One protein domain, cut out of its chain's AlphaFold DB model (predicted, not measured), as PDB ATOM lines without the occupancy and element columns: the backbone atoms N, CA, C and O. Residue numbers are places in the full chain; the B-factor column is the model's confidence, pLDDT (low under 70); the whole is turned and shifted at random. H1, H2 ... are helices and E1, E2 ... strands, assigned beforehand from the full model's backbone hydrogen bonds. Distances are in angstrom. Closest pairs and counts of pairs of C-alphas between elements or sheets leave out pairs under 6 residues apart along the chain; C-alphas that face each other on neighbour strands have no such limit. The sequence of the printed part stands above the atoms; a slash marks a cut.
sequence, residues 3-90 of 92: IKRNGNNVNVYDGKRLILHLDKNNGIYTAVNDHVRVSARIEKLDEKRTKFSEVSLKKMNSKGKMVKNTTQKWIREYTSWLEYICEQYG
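What this domain is: This is residues 3 to 90 of the 92 residues of an uncharacterized protein of Lachnospiraceae bacterium A2 (UniProt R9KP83). A twisted, curled sheet of seven strands forms a wall, with one long helix, H1, running across E3 to E6 on one face and the other face bare. The longest axis runs along the hairpin E5 and E6, from the loop at residues 45 to 49 to the loop at residues 61 to 65, while E1 and E2 make the end of the wall beyond the helix's cover. The printed part has 88 residues with seven named strands, E1 to E7, followed by H1; the sheet's order is that of the chain, and its pairs are antiparallel, a meander in which each strand is the antiparallel neighbour of the one before. It is a mixed class of helices and strands in two layers, sheet and helix, compact with a radius of gyration of the C-alphas of 13.1 A, and it spans 40 by 30 by 21 A.

How they stand to each other: E1, residues 3 to 6, is an edge strand and forms a hairpin with E2, residues 9 to 14, where N 4 and O 11 are 2.8 A apart, within hydrogen-bond range. E2 is the antiparallel neighbour of E3, residues 17 to 23, with N 12 and O 20 at 2.8 A. E3 pairs with E4, residues 28 to 32, through N 21 and O 30 at 2.8 A. E4 pairs with E5, residues 36 to 44, through N 31 and O 38 at 2.9 A. E5 pairs with E6, residues 50 to 60, through N 39 and O 56 at 2.9 A. E6 bends by 67 degrees at residue 54. The other edge strand, E7, residues 66 to 69, forms a hairpin with E6, with N 67 and O 59 at 2.9 A; their directions differ by 129 degrees. H1, residues 72 to 88, is on the sheet at a height over the sheet of 7.5 A. It lies over E5 and E6, with 4 C-alphas each, and only just over E3 and E4, with 3 each. On the local plane H1 and E5 stand at 66 degrees, across the strands. The closest C-alphas of E4 and H1, those of Ala 31 and Leu 82, are 5.7 A apart. In H1 every O i to N i+4 pair is within hydrogen-bond range. E1 and E7 are apart.

Where its parts are: E1 begins at C-alpha 3, (144.157, 168.778, 115.616). E2 measures 16.8 A, E3 17.5 A, E5 24.5 A and E6 27.9 A from first to last C-alpha. H1 measures 24.3 A and ends at C-alpha 88, (136.899, 163.314, 105.990).

The domain as a whole: The C-alphas farthest apart, those of Glu 47 and Lys 63, are 43.0 A apart. The printed part has no cut, its links between named elements are tight, and no printed residue is under 70 in pLDDT.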
ATOM      1  N   ILE A   3     145.207 167.747 115.604       87.25
ATOM      2  CA  ILE A   3     144.157 168.778 115.616       87.25
ATOM      3  C   ILE A   3     144.458 169.766 116.743       87.25
ATOM      4  O   ILE A   3     144.477 169.386 117.913       87.25
ATOM      5  N   LYS A   4     144.640 171.045 116.402       89.69
ATOM      6  CA  LYS A   4     144.845 172.136 117.367       89.69
ATOM      7  C   LYS A   4     143.636 173.052 117.402       89.69
ATOM      8  O   LYS A   4     143.141 173.475 116.359       89.69
ATOM      9  N   ARG A   5     143.179 173.383 118.607       88.88
ATOM     10  CA  ARG A   5     142.066 174.309 118.838       88.88
ATOM     11  C   ARG A   5     142.609 175.559 119.521       88.88
ATOM     12  O   ARG A   5     143.087 175.468 120.644       88.88
ATOM     13  N   ASN A   6     142.532 176.699 118.840       84.62
ATOM     14  CA  ASN A   6     143.011 177.988 119.342       84.62
ATOM     15  C   ASN A   6     141.836 178.966 119.385       84.62
ATOM     16  O   ASN A   6     141.487 179.574 118.371       84.62
ATOM     17  N   GLY A   7     141.206 179.087 120.555       85.50
ATOM     18  CA  GLY A   7     139.958 179.835 120.701       85.50
ATOM     19  C   GLY A   7     138.874 179.266 119.782       85.50
ATOM     20  O   GLY A   7     138.573 178.074 119.839       85.50
ATOM     21  N   ASN A   8     138.342 180.105 118.892       85.38
ATOM     22  CA  ASN A   8     137.292 179.720 117.941       85.38
ATOM     23  C   ASN A   8     137.837 179.095 116.647       85.38
ATOM     24  O   ASN A   8     137.059 178.698 115.783       85.38
ATOM     25  N   ASN A   9     139.158 178.958 116.526       90.38
ATOM     26  CA  ASN A   9     139.783 178.372 115.352       90.38
ATOM     27  C   ASN A   9     140.127 176.901 115.572       90.38
ATOM     28  O   ASN A   9     140.608 176.508 116.639       90.38
ATOM     29  N   VAL A  10     139.938 176.094 114.530       90.00
ATOM     30  CA  VAL A  10     140.386 174.699 114.493       90.00
ATOM     31  C   VAL A  10     141.363 174.535 113.341       90.00
ATOM     32  O   VAL A  10     141.053 174.876 112.205       90.00
ATOM     33  N   ASN A  11     142.543 174.003 113.634       93.06
ATOM     34  CA  ASN A  11     143.575 173.712 112.651       93.06
ATOM     35  C   ASN A  11     143.831 172.209 112.626       93.06
ATOM     36  O   ASN A  11     144.102 171.611 113.669       93.06
ATOM     37  N   VAL A  12     143.787 171.613 111.441       91.06
ATOM     38  CA  VAL A  12     144.146 170.215 111.206       91.06
ATOM     39  C   VAL A  12     145.493 170.181 110.500       91.06
ATOM     40  O   VAL A  12     145.689 170.848 109.479       91.06
ATOM     41  N   TYR A  13     146.415 169.401 111.054       91.19
ATOM     42  CA  TYR A  13     147.765 169.232 110.545       91.19
ATOM     43  C   TYR A  13     148.038 167.785 110.142       91.19
ATOM     44  O   TYR A  13     147.744 166.844 110.887       91.19
ATOM     45  N   ASP A  14     148.692 167.626 108.996       87.69
ATOM     46  CA  ASP A  14     149.369 166.394 108.613       87.69
ATOM     47  C   ASP A  14     150.885 166.568 108.792       87.69
ATOM     48  O   ASP A  14     151.547 167.337 108.087       87.69
ATOM     49  N   GLY A  15     151.436 165.945 109.834       88.56
ATOM     50  CA  GLY A  15     152.781 166.249 110.319       88.56
ATOM     51  C   GLY A  15     152.921 167.731 110.690       88.56
ATOM     52  O   GLY A  15     152.227 168.226 111.572       88.56
ATOM     53  N   LYS A  16     153.820 168.451 110.008       88.06
ATOM     54  CA  LYS A  16     154.026 169.902 110.194       88.06
ATOM     55  C   LYS A  16     153.168 170.768 109.262       88.06
ATOM     56  O   LYS A  16     153.227 171.994 109.338       88.06
ATOM     57  N   ARG A  17     152.401 170.156 108.358       87.88
ATOM     58  CA  ARG A  17     151.662 170.851 107.304       87.88
ATOM     59  C   ARG A  17     150.236 171.132 107.747       87.88
ATOM     60  O   ARG A  17     149.503 170.209 108.073       87.88
ATOM     61  N   LEU A  18     149.828 172.397 107.704       90.19
ATOM     62  CA  LEU A  18     148.421 172.766 107.843       90.19
ATOM     63  C   LEU A  18     147.667 172.307 106.593       90.19
ATOM     64  O   LEU A  18     148.015 172.727 105.491       90.19
ATOM     65  N   ILE A  19     146.647 171.478 106.775       92.25
ATOM     66  CA  ILE A  19     145.815 170.979 105.673       92.25
ATOM     67  C   ILE A  19     144.425 171.606 105.677       92.25
ATOM     68  O   ILE A  19     143.856 171.832 104.611       92.25
ATOM     69  N   LEU A  20     143.909 171.952 106.860       93.06
ATOM     70  CA  LEU A  20     142.607 172.580 107.017       93.06
ATOM     71  C   LEU A  20     142.629 173.573 108.178       93.06
ATOM     72  O   LEU A  20     143.093 173.262 109.273       93.06
ATOM     73  N   HIS A  21     142.104 174.763 107.933       93.94
ATOM     74  CA  HIS A  21     141.859 175.792 108.932       93.94
ATOM     75  C   HIS A  21     140.379 176.158 108.924       93.94
ATOM     76  O   HIS A  21     139.814 176.431 107.867       93.94
ATOM     77  N   LEU A  22     139.778 176.183 110.105       92.88
ATOM     78  CA  LEU A  22     138.405 176.583 110.334       92.88
ATOM     79  C   LEU A  22     138.405 177.820 111.220       92.88
ATOM     80  O   LEU A  22     138.920 177.770 112.337       92.88
ATOM     81  N   ASP A  23     137.759 178.875 110.750       92.44
ATOM     82  CA  ASP A  23     137.347 180.021 111.547       92.44
ATOM     83  C   ASP A  23     135.854 179.873 111.853       92.44
ATOM     84  O   ASP A  23     134.998 180.132 111.001       92.44
ATOM     85  N   LYS A  24     135.535 179.418 113.071       83.81
ATOM     86  CA  LYS A  24     134.143 179.162 113.468       83.81
ATOM     87  C   LYS A  24     133.313 180.432 113.627       83.81
ATOM     88  O   LYS A  24     132.097 180.333 113.536       83.81
ATOM     89  N   ASN A  25     133.928 181.595 113.850       86.12
ATOM     90  CA  ASN A  25     133.173 182.842 114.009       86.12
ATOM     91  C   ASN A  25     132.542 183.269 112.690       86.12
ATOM     92  O   ASN A  25     131.389 183.686 112.652       86.12
ATOM     93  N   ASN A  26     133.310 183.144 111.611       86.56
ATOM     94  CA  ASN A  26     132.889 183.571 110.282       86.56
ATOM     95  C   ASN A  26     132.378 182.410 109.415       86.56
ATOM     96  O   ASN A  26     131.987 182.624 108.267       86.56
ATOM     97  N   GLY A  27     132.428 181.180 109.941       89.69
ATOM     98  CA  GLY A  27     132.120 179.962 109.196       89.69
ATOM     99  C   GLY A  27     133.052 179.756 108.004       89.69
ATOM    100  O   GLY A  27     132.619 179.225 106.990       89.69
ATOM    101  N   ILE A  28     134.307 180.216 108.075       94.56
ATOM    102  CA  ILE A  28     135.249 180.153 106.951       94.56
ATOM    103  C   ILE A  28     136.128 178.916 107.087       94.56
ATOM    104  O   ILE A  28     136.844 178.743 108.070       94.56
ATOM    105  N   TYR A  29     136.125 178.092 106.050       95.00
ATOM    106  CA  TYR A  29     136.903 176.867 105.968       95.00
ATOM    107  C   TYR A  29     137.944 177.036 104.880       95.00
ATOM    108  O   TYR A  29     137.644 177.512 103.787       95.00
ATOM    109  N   THR A  30     139.187 176.694 105.192       96.06
ATOM    110  CA  THR A  30     140.330 176.891 104.307       96.06
ATOM    111  C   THR A  30     141.154 175.623 104.208       96.06
ATOM    112  O   THR A  30     141.844 175.274 105.164       96.06
ATOM    113  N   ALA A  31     141.139 174.979 103.044       95.69
ATOM    114  CA  ALA A  31     142.035 173.871 102.738       95.69
ATOM    115  C   ALA A  31     143.309 174.388 102.063       95.69
ATOM    116  O   ALA A  31     143.272 175.303 101.228       95.69
ATOM    117  N   VAL A  32     144.446 173.809 102.445       94.19
ATOM    118  CA  VAL A  32     145.770 174.239 101.986       94.19
ATOM    119  C   VAL A  32     146.588 173.038 101.534       94.19
ATOM    120  O   VAL A  32     146.726 172.046 102.245       94.19
ATOM    121  N   ASN A  33     147.169 173.155 100.344       90.94
ATOM    122  CA  ASN A  33     148.249 172.297  99.886       90.94
ATOM    123  C   ASN A  33     149.407 173.151  99.323       90.94
ATOM    124  O   ASN A  33     149.409 174.372  99.463       90.94
ATOM    125  N   ASP A  34     150.415 172.518  98.719       89.25
ATOM    126  CA  ASP A  34     151.681 173.171  98.346       89.25
ATOM    127  C   ASP A  34     151.478 174.166  97.203       89.25
ATOM    128  O   ASP A  34     152.264 175.092  97.032       89.25
ATOM    129  N   HIS A  35     150.397 174.006  96.441       92.81
ATOM    130  CA  HIS A  35     150.132 174.765  95.226       92.81
ATOM    131  C   HIS A  35     148.796 175.507  95.266       92.81
ATOM    132  O   HIS A  35     148.494 176.266  94.345       92.81
ATOM    133  N   VAL A  36     147.964 175.269  96.281       95.44
ATOM    134  CA  VAL A  36     146.568 175.701  96.317       95.44
ATOM    135  C   VAL A  36     146.161 176.077  97.732       95.44
ATOM    136  O   VAL A  36     146.439 175.374  98.698       95.44
ATOM    137  N   ARG A  37     145.423 177.176  97.832       96.62
ATOM    138  CA  ARG A  37     144.642 177.540  99.004       96.62
ATOM    139  C   ARG A  37     143.240 177.859  98.530       96.62
ATOM    140  O   ARG A  37     143.061 178.791  97.748       96.62
ATOM    141  N   VAL A  38     142.269 177.113  99.025       96.81
ATOM    142  CA  VAL A  38     140.853 177.375  98.783       96.81
ATOM    143  C   VAL A  38     140.203 177.711 100.111       96.81
ATOM    144  O   VAL A  38     140.406 177.008 101.095       96.81
ATOM    145  N   SER A  39     139.476 178.819 100.143       96.94
ATOM    146  CA  SER A  39     138.701 179.265 101.291       96.94
ATOM    147  C   SER A  39     137.251 179.433 100.861       96.94
ATOM    148  O   SER A  39     137.004 179.985  99.792       96.94
ATOM    149  N   ALA A  40     136.306 179.001 101.679       96.25
ATOM    150  CA  ALA A  40     134.886 179.234 101.450       96.25
ATOM    151  C   ALA A  40     134.185 179.480 102.781       96.25
ATOM    152  O   ALA A  40     134.583 178.915 103.805       96.25
ATOM    153  N   ARG A  41     133.137 180.304 102.762       94.81
ATOM    154  CA  ARG A  41     132.175 180.325 103.855       94.81
ATOM    155  C   ARG A  41     131.279 179.100 103.711       94.81
ATOM    156  O   ARG A  41     130.790 178.806 102.622       94.81
ATOM    157  N   ILE A  42     131.102 178.379 104.805       90.44
ATOM    158  CA  ILE A  42     130.239 177.214 104.890       90.44
ATOM    159  C   ILE A  42     128.991 177.610 105.672       90.44
ATOM    160  O   ILE A  42     129.055 177.938 106.855       90.44
ATOM    161  N   GLU A  43     127.852 177.563 104.994       86.94
ATOM    162  CA  GLU A  43     126.531 177.805 105.561       86.94
ATOM    163  C   GLU A  43     125.789 176.471 105.646       86.94
ATOM    164  O   GLU A  43     125.566 175.807 104.629       86.94
ATOM    165  N   LYS A  44     125.398 176.063 106.854       80.75
ATOM    166  CA  LYS A  44     124.547 174.884 107.032       80.75
ATOM    167  C   LYS A  44     123.116 175.262 106.648       80.75
ATOM    168  O   LYS A  44     122.542 176.161 107.258       80.75
ATOM    169  N   LEU A  45     122.564 174.616 105.621       78.81
ATOM    170  CA  LEU A  45     121.191 174.858 105.166       78.81
ATOM    171  C   LEU A  45     120.191 174.027 105.977       78.81
ATOM    172  O   LEU A  45     119.136 174.529 106.347       78.81
ATOM    173  N   ASP A  46     120.535 172.769 106.256       83.38
ATOM    174  CA  ASP A  46     119.803 171.868 107.148       83.38
ATOM    175  C   ASP A  46     120.731 170.754 107.670       83.38
ATOM    176  O   ASP A  46     121.952 170.836 107.546       83.38
ATOM    177  N   GLU A  47     120.174 169.712 108.289       76.12
ATOM    178  CA  GLU A  47     120.944 168.596 108.852       76.12
ATOM    179  C   GLU A  47     121.810 167.845 107.833       76.12
ATOM    180  O   GLU A  47     122.801 167.243 108.238       76.12
ATOM    181  N   LYS A  48     121.457 167.883 106.542       78.50
ATOM    182  CA  LYS A  48     122.089 167.094 105.472       78.50
ATOM    183  C   LYS A  48     122.680 167.943 104.352       78.50
ATOM    184  O   LYS A  48     123.370 167.406 103.490       78.50
ATOM    185  N   ARG A  49     122.364 169.238 104.302       80.88
ATOM    186  CA  ARG A  49     122.777 170.131 103.221       80.88
ATOM    187  C   ARG A  49     123.632 171.265 103.743       80.88
ATOM    188  O   ARG A  49     123.231 172.036 104.616       80.88
ATOM    189  N   THR A  50     124.766 171.419 103.085       86.38
ATOM    190  CA  THR A  50     125.737 172.468 103.345       86.38
ATOM    191  C   THR A  50     125.985 173.242 102.058       86.38
ATOM    192  O   THR A  50     126.042 172.670 100.972       86.38
ATOM    193  N   LYS A  51     126.095 174.564 102.161       89.62
ATOM    194  CA  LYS A  51     126.370 175.452 101.036       89.62
ATOM    195  C   LYS A  51     127.727 176.107 101.215       89.62
ATOM    196  O   LYS A  51     128.004 176.711 102.246       89.62
ATOM    197  N   PHE A  52     128.529 176.052 100.160       92.56
ATOM    198  CA  PHE A  52     129.788 176.777 100.061       92.56
ATOM    199  C   PHE A  52     129.544 178.104  99.336       92.56
ATOM    200  O   PHE A  52     129.177 178.126  98.159       92.56
ATOM    201  N   SER A  53     129.720 179.214 100.044       92.06
ATOM    202  CA  SER A  53     129.579 180.580  99.539       92.06
ATOM    203  C   SER A  53     130.914 181.333  99.640       92.06
ATOM    204  O   SER A  53     131.875 180.864 100.251       92.06
ATOM    205  N   GLU A  54     131.011 182.485  98.968       93.44
ATOM    206  CA  GLU A  54     132.185 183.378  99.041       93.44
ATOM    207  C   GLU A  54     133.534 182.687  98.740       93.44
ATOM    208  O   GLU A  54     134.564 182.980  99.352       93.44
ATOM    209  N   VAL A  55     133.541 181.757  97.777       95.44
ATOM    210  CA  VAL A  55     134.730 180.957  97.463       95.44
ATOM    211  C   VAL A  55     135.872 181.839  96.950       95.44
ATOM    212  O   VAL A  55     135.751 182.559  95.957       95.44
ATOM    213  N   SER A  56     137.022 181.721  97.604       96.44
ATOM    214  CA  SER A  56     138.272 182.375  97.250       96.44
ATOM    215  C   SER A  56     139.344 181.325  97.000       96.44
ATOM    216  O   SER A  56     139.745 180.588  97.901       96.44
ATOM    217  N   LEU A  57     139.827 181.269  95.762       97.00
ATOM    218  CA  LEU A  57     140.887 180.361  95.348       97.00
ATOM    219  C   LEU A  57     142.180 181.140  95.108       97.00
ATOM    220  O   LEU A  57     142.206 182.136  94.383       97.00
ATOM    221  N   LYS A  58     143.281 180.644  95.669       97.44
ATOM    222  CA  LYS A  58     144.639 181.040  95.302       97.44
ATOM    223  C   LYS A  58     145.404 179.819  94.805       97.44
ATOM    224  O   LYS A  58     145.345 178.767  95.436       97.44
ATOM    225  N   LYS A  59     146.135 179.968  93.699       95.38
ATOM    226  CA  LYS A  59     147.046 178.945  93.163       95.38
ATOM    227  C   LYS A  59     148.457 179.502  93.055       95.38
ATOM    228  O   LYS A  59     148.639 180.697  92.812       95.38
ATOM    229  N   MET A  60     149.445 178.637  93.215       96.31
ATOM    230  CA  MET A  60     150.837 178.969  92.969       96.31
ATOM    231  C   MET A  60     151.047 179.177  91.468       96.31
ATOM    232  O   MET A  60     150.622 178.360  90.652       96.31
ATOM    233  N   ASN A  61     151.661 180.297  91.093       94.44
ATOM    234  CA  ASN A  61     152.083 180.543  89.717       94.44
ATOM    235  C   ASN A  61     153.499 179.997  89.464       94.44
ATOM    236  O   ASN A  61     154.190 179.569  90.384       94.44
ATOM    237  N   SER A  62     153.969 180.088  88.218       92.44
ATOM    238  CA  SER A  62     155.321 179.662  87.820       92.44
ATOM    239  C   SER A  62     156.464 180.390  88.545       92.44
ATOM    240  O   SER A  62     157.601 179.940  88.494       92.44
ATOM    241  N   LYS A  63     156.178 181.501  89.237       94.69
ATOM    242  CA  LYS A  63     157.141 182.257  90.053       94.69
ATOM    243  C   LYS A  63     157.111 181.848  91.534       94.69
ATOM    244  O   LYS A  63     157.656 182.570  92.363       94.69
ATOM    245  N   GLY A  64     156.405 180.770  91.884       93.56
ATOM    246  CA  GLY A  64     156.254 180.302  93.264       93.56
ATOM    247  C   GLY A  64     155.348 181.180  94.138       93.56
ATOM    248  O   GLY A  64     155.326 181.024  95.355       93.56
ATOM    249  N   LYS A  65     154.596 182.125  93.555       94.25
ATOM    250  CA  LYS A  65     153.724 183.040  94.309       94.25
ATOM    251  C   LYS A  65     152.282 182.547  94.309       94.25
ATOM    252  O   LYS A  65     151.726 182.258  93.252       94.25
ATOM    253  N   MET A  66     151.653 182.537  95.485       94.38
ATOM    254  CA  MET A  66     150.216 182.284  95.629       94.38
ATOM    255  C   MET A  66     149.410 183.487  95.138       94.38
ATOM    256  O   MET A  66     149.366 184.529  95.793       94.38
ATOM    257  N   VAL A  67     148.746 183.339  93.995       95.94
ATOM    258  CA  VAL A  67     147.949 184.395  93.358       95.94
ATOM    259  C   VAL A  67     146.480 184.006  93.296       95.94
ATOM    260  O   VAL A  67     146.150 182.824  93.206       95.94
ATOM    261  N   LYS A  68     145.585 185.001  93.351       96.25
ATOM    262  CA  LYS A  68     144.141 184.779  93.199       96.25
ATOM    263  C   LYS A  68     143.867 184.126  91.844       96.25
ATOM    264  O   LYS A  68     144.363 184.592  90.822       96.25
ATOM    265  N   ASN A  69     143.072 183.066  91.850       94.44
ATOM    266  CA  ASN A  69     142.596 182.401  90.651       94.44
ATOM    267  C   ASN A  69     141.077 182.586  90.553       94.44
ATOM    268  O   ASN A  69     140.355 182.332  91.515       94.44
ATOM    269  N   THR A  70     140.607 183.067  89.406       91.88
ATOM    270  CA  THR A  70     139.186 183.346  89.137       91.88
ATOM    271  C   THR A  70     138.582 182.398  88.100       91.88
ATOM    272  O   THR A  70     137.426 182.553  87.714       91.88
ATOM    273  N   THR A  71     139.342 181.407  87.627       94.56
ATOM    274  CA  THR A  71     138.870 180.448  86.628       94.56
ATOM    275  C   THR A  71     137.821 179.526  87.248       94.56
ATOM    276  O   THR A  71     138.127 178.751  88.153       94.56
ATOM    277  N   GLN A  72     136.598 179.549  86.711       92.19
ATOM    278  CA  GLN A  72     135.466 178.783  87.250       92.19
ATOM    279  C   GLN A  72     135.733 177.277  87.352       92.19
ATOM    280  O   GLN A  72     135.371 176.671  88.356       92.19
ATOM    281  N   LYS A  73     136.410 176.681  86.357       94.38
ATOM    282  CA  LYS A  73     136.800 175.260  86.388       94.38
ATOM    283  C   LYS A  73     137.585 174.923  87.660       94.38
ATOM    284  O   LYS A  73     137.219 173.998  88.374       94.38
ATOM    285  N   TRP A  74     138.625 175.704  87.955       93.94
ATOM    286  CA  TRP A  74     139.474 175.489  89.126       93.94
ATOM    287  C   TRP A  74     138.741 175.795  90.428       93.94
ATOM    288  O   TRP A  74     138.906 175.063  91.395       93.94
ATOM    289  N   ILE A  75     137.921 176.848  90.455       94.56
ATOM    290  CA  ILE A  75     137.093 177.160  91.624       94.56
ATOM    291  C   ILE A  75     136.201 175.963  91.961       94.56
ATOM    292  O   ILE A  75     136.234 175.504  93.092       94.56
ATOM    293  N   ARG A  76     135.470 175.413  90.984       93.44
ATOM    294  CA  ARG A  76     134.593 174.256  91.202       93.44
ATOM    295  C   ARG A  76     135.364 173.042  91.721       93.44
ATOM    296  O   ARG A  76     134.960 172.456  92.716       93.44
ATOM    297  N   GLU A  77     136.473 172.701  91.070       95.12
ATOM    298  CA  GLU A  77     137.320 171.566  91.453       95.12
ATOM    299  C   GLU A  77     137.822 171.683  92.898       95.12
ATOM    300  O   GLU A  77     137.678 170.750  93.686       95.12
ATOM    301  N   TYR A  78     138.360 172.845  93.279       95.50
ATOM    302  CA  TYR A  78     138.916 173.013  94.619       95.50
ATOM    303  C   TYR A  78     137.858 173.273  95.694       95.50
ATOM    304  O   TYR A  78     138.121 172.970  96.854       95.50
ATOM    305  N   THR A  79     136.663 173.761  95.348       94.69
ATOM    306  CA  THR A  79     135.524 173.736  96.277       94.69
ATOM    307  C   THR A  79     135.124 172.300  96.604       94.69
ATOM    308  O   THR A  79     134.993 171.983  97.780       94.69
ATOM    309  N   SER A  80     135.013 171.411  95.610       94.06
ATOM    310  CA  SER A  80     134.730 169.988  95.867       94.06
ATOM    311  C   SER A  80     135.846 169.306  96.662       94.06
ATOM    312  O   SER A  80     135.583 168.453  97.502       94.06
ATOM    313  N   TRP A  81     137.103 169.705  96.455       94.88
ATOM    314  CA  TRP A  81     138.209 169.233  97.290       94.88
ATOM    315  C   TRP A  81     138.102 169.710  98.748       94.88
ATOM    316  O   TRP A  81     138.359 168.931  99.665       94.88
ATOM    317  N   LEU A  82     137.713 170.970  98.975       94.50
ATOM    318  CA  LEU A  82     137.459 171.491 100.319       94.50
ATOM    319  C   LEU A  82     136.316 170.735 101.003       94.50
ATOM    320  O   LEU A  82     136.445 170.387 102.172       94.50
ATOM    321  N   GLU A  83     135.232 170.475 100.275       92.31
ATOM    322  CA  GLU A  83     134.089 169.691 100.744       92.31
ATOM    323  C   GLU A  83     134.515 168.285 101.165       92.31
ATOM    324  O   GLU A  83     134.335 167.925 102.326       92.31
ATOM    325  N   TYR A  84     135.217 167.563 100.287       92.06
ATOM    326  CA  TYR A  84     135.778 166.249 100.596       92.06
ATOM    327  C   TYR A  84     136.637 166.272 101.868       92.06
ATOM    328  O   TYR A  84     136.475 165.437 102.752       92.06
ATOM    329  N   ILE A  85     137.534 167.255 102.005       90.44
ATOM    330  CA  ILE A  85     138.349 167.411 103.216       90.44
ATOM    331  C   ILE A  85     137.472 167.617 104.458       90.44
ATOM    332  O   ILE A  85     137.751 167.033 105.504       90.44
ATOM    333  N   CYS A  86     136.427 168.440 104.372       88.50
ATOM    334  CA  CYS A  86     135.534 168.686 105.502       88.50
ATOM    335  C   CYS A  86     134.780 167.413 105.920       88.50
ATOM    336  O   CYS A  86     134.687 167.148 107.119       88.50
ATOM    337  N   GLU A  87     134.323 166.601 104.961       88.75
ATOM    338  CA  GLU A  87     133.684 165.301 105.216       88.75
ATOM    339  C   GLU A  87     134.643 164.314 105.892       88.75
ATOM    340  O   GLU A  87     134.289 163.690 106.892       88.75
ATOM    341  N   GLN A  88     135.889 164.209 105.405       88.62
ATOM    342  CA  GLN A  88     136.899 163.314 105.990       88.62
ATOM    343  C   GLN A  88     137.167 163.609 107.474       88.62
ATOM    344  O   GLN A  88     137.576 162.717 108.218       88.62
ATOM    345  N   TYR A  89     136.929 164.845 107.916       83.81
ATOM    346  CA  TYR A  89     137.117 165.264 109.304       83.81
ATOM    347  C   TYR A  89     135.810 165.419 110.095       83.81
ATOM    348  O   TYR A  89     135.858 165.909 111.225       83.81
ATOM    349  N   GLY A  90     134.665 165.000 109.541       83.88
ATOM    350  CA  GLY A  90     133.359 165.066 110.209       83.88
ATOM    351  C   GLY A  90     132.938 166.492 110.571       83.88
ATOM    352  O   GLY A  90     132.371 166.729 111.638       83.88
TER     353      GLY A  90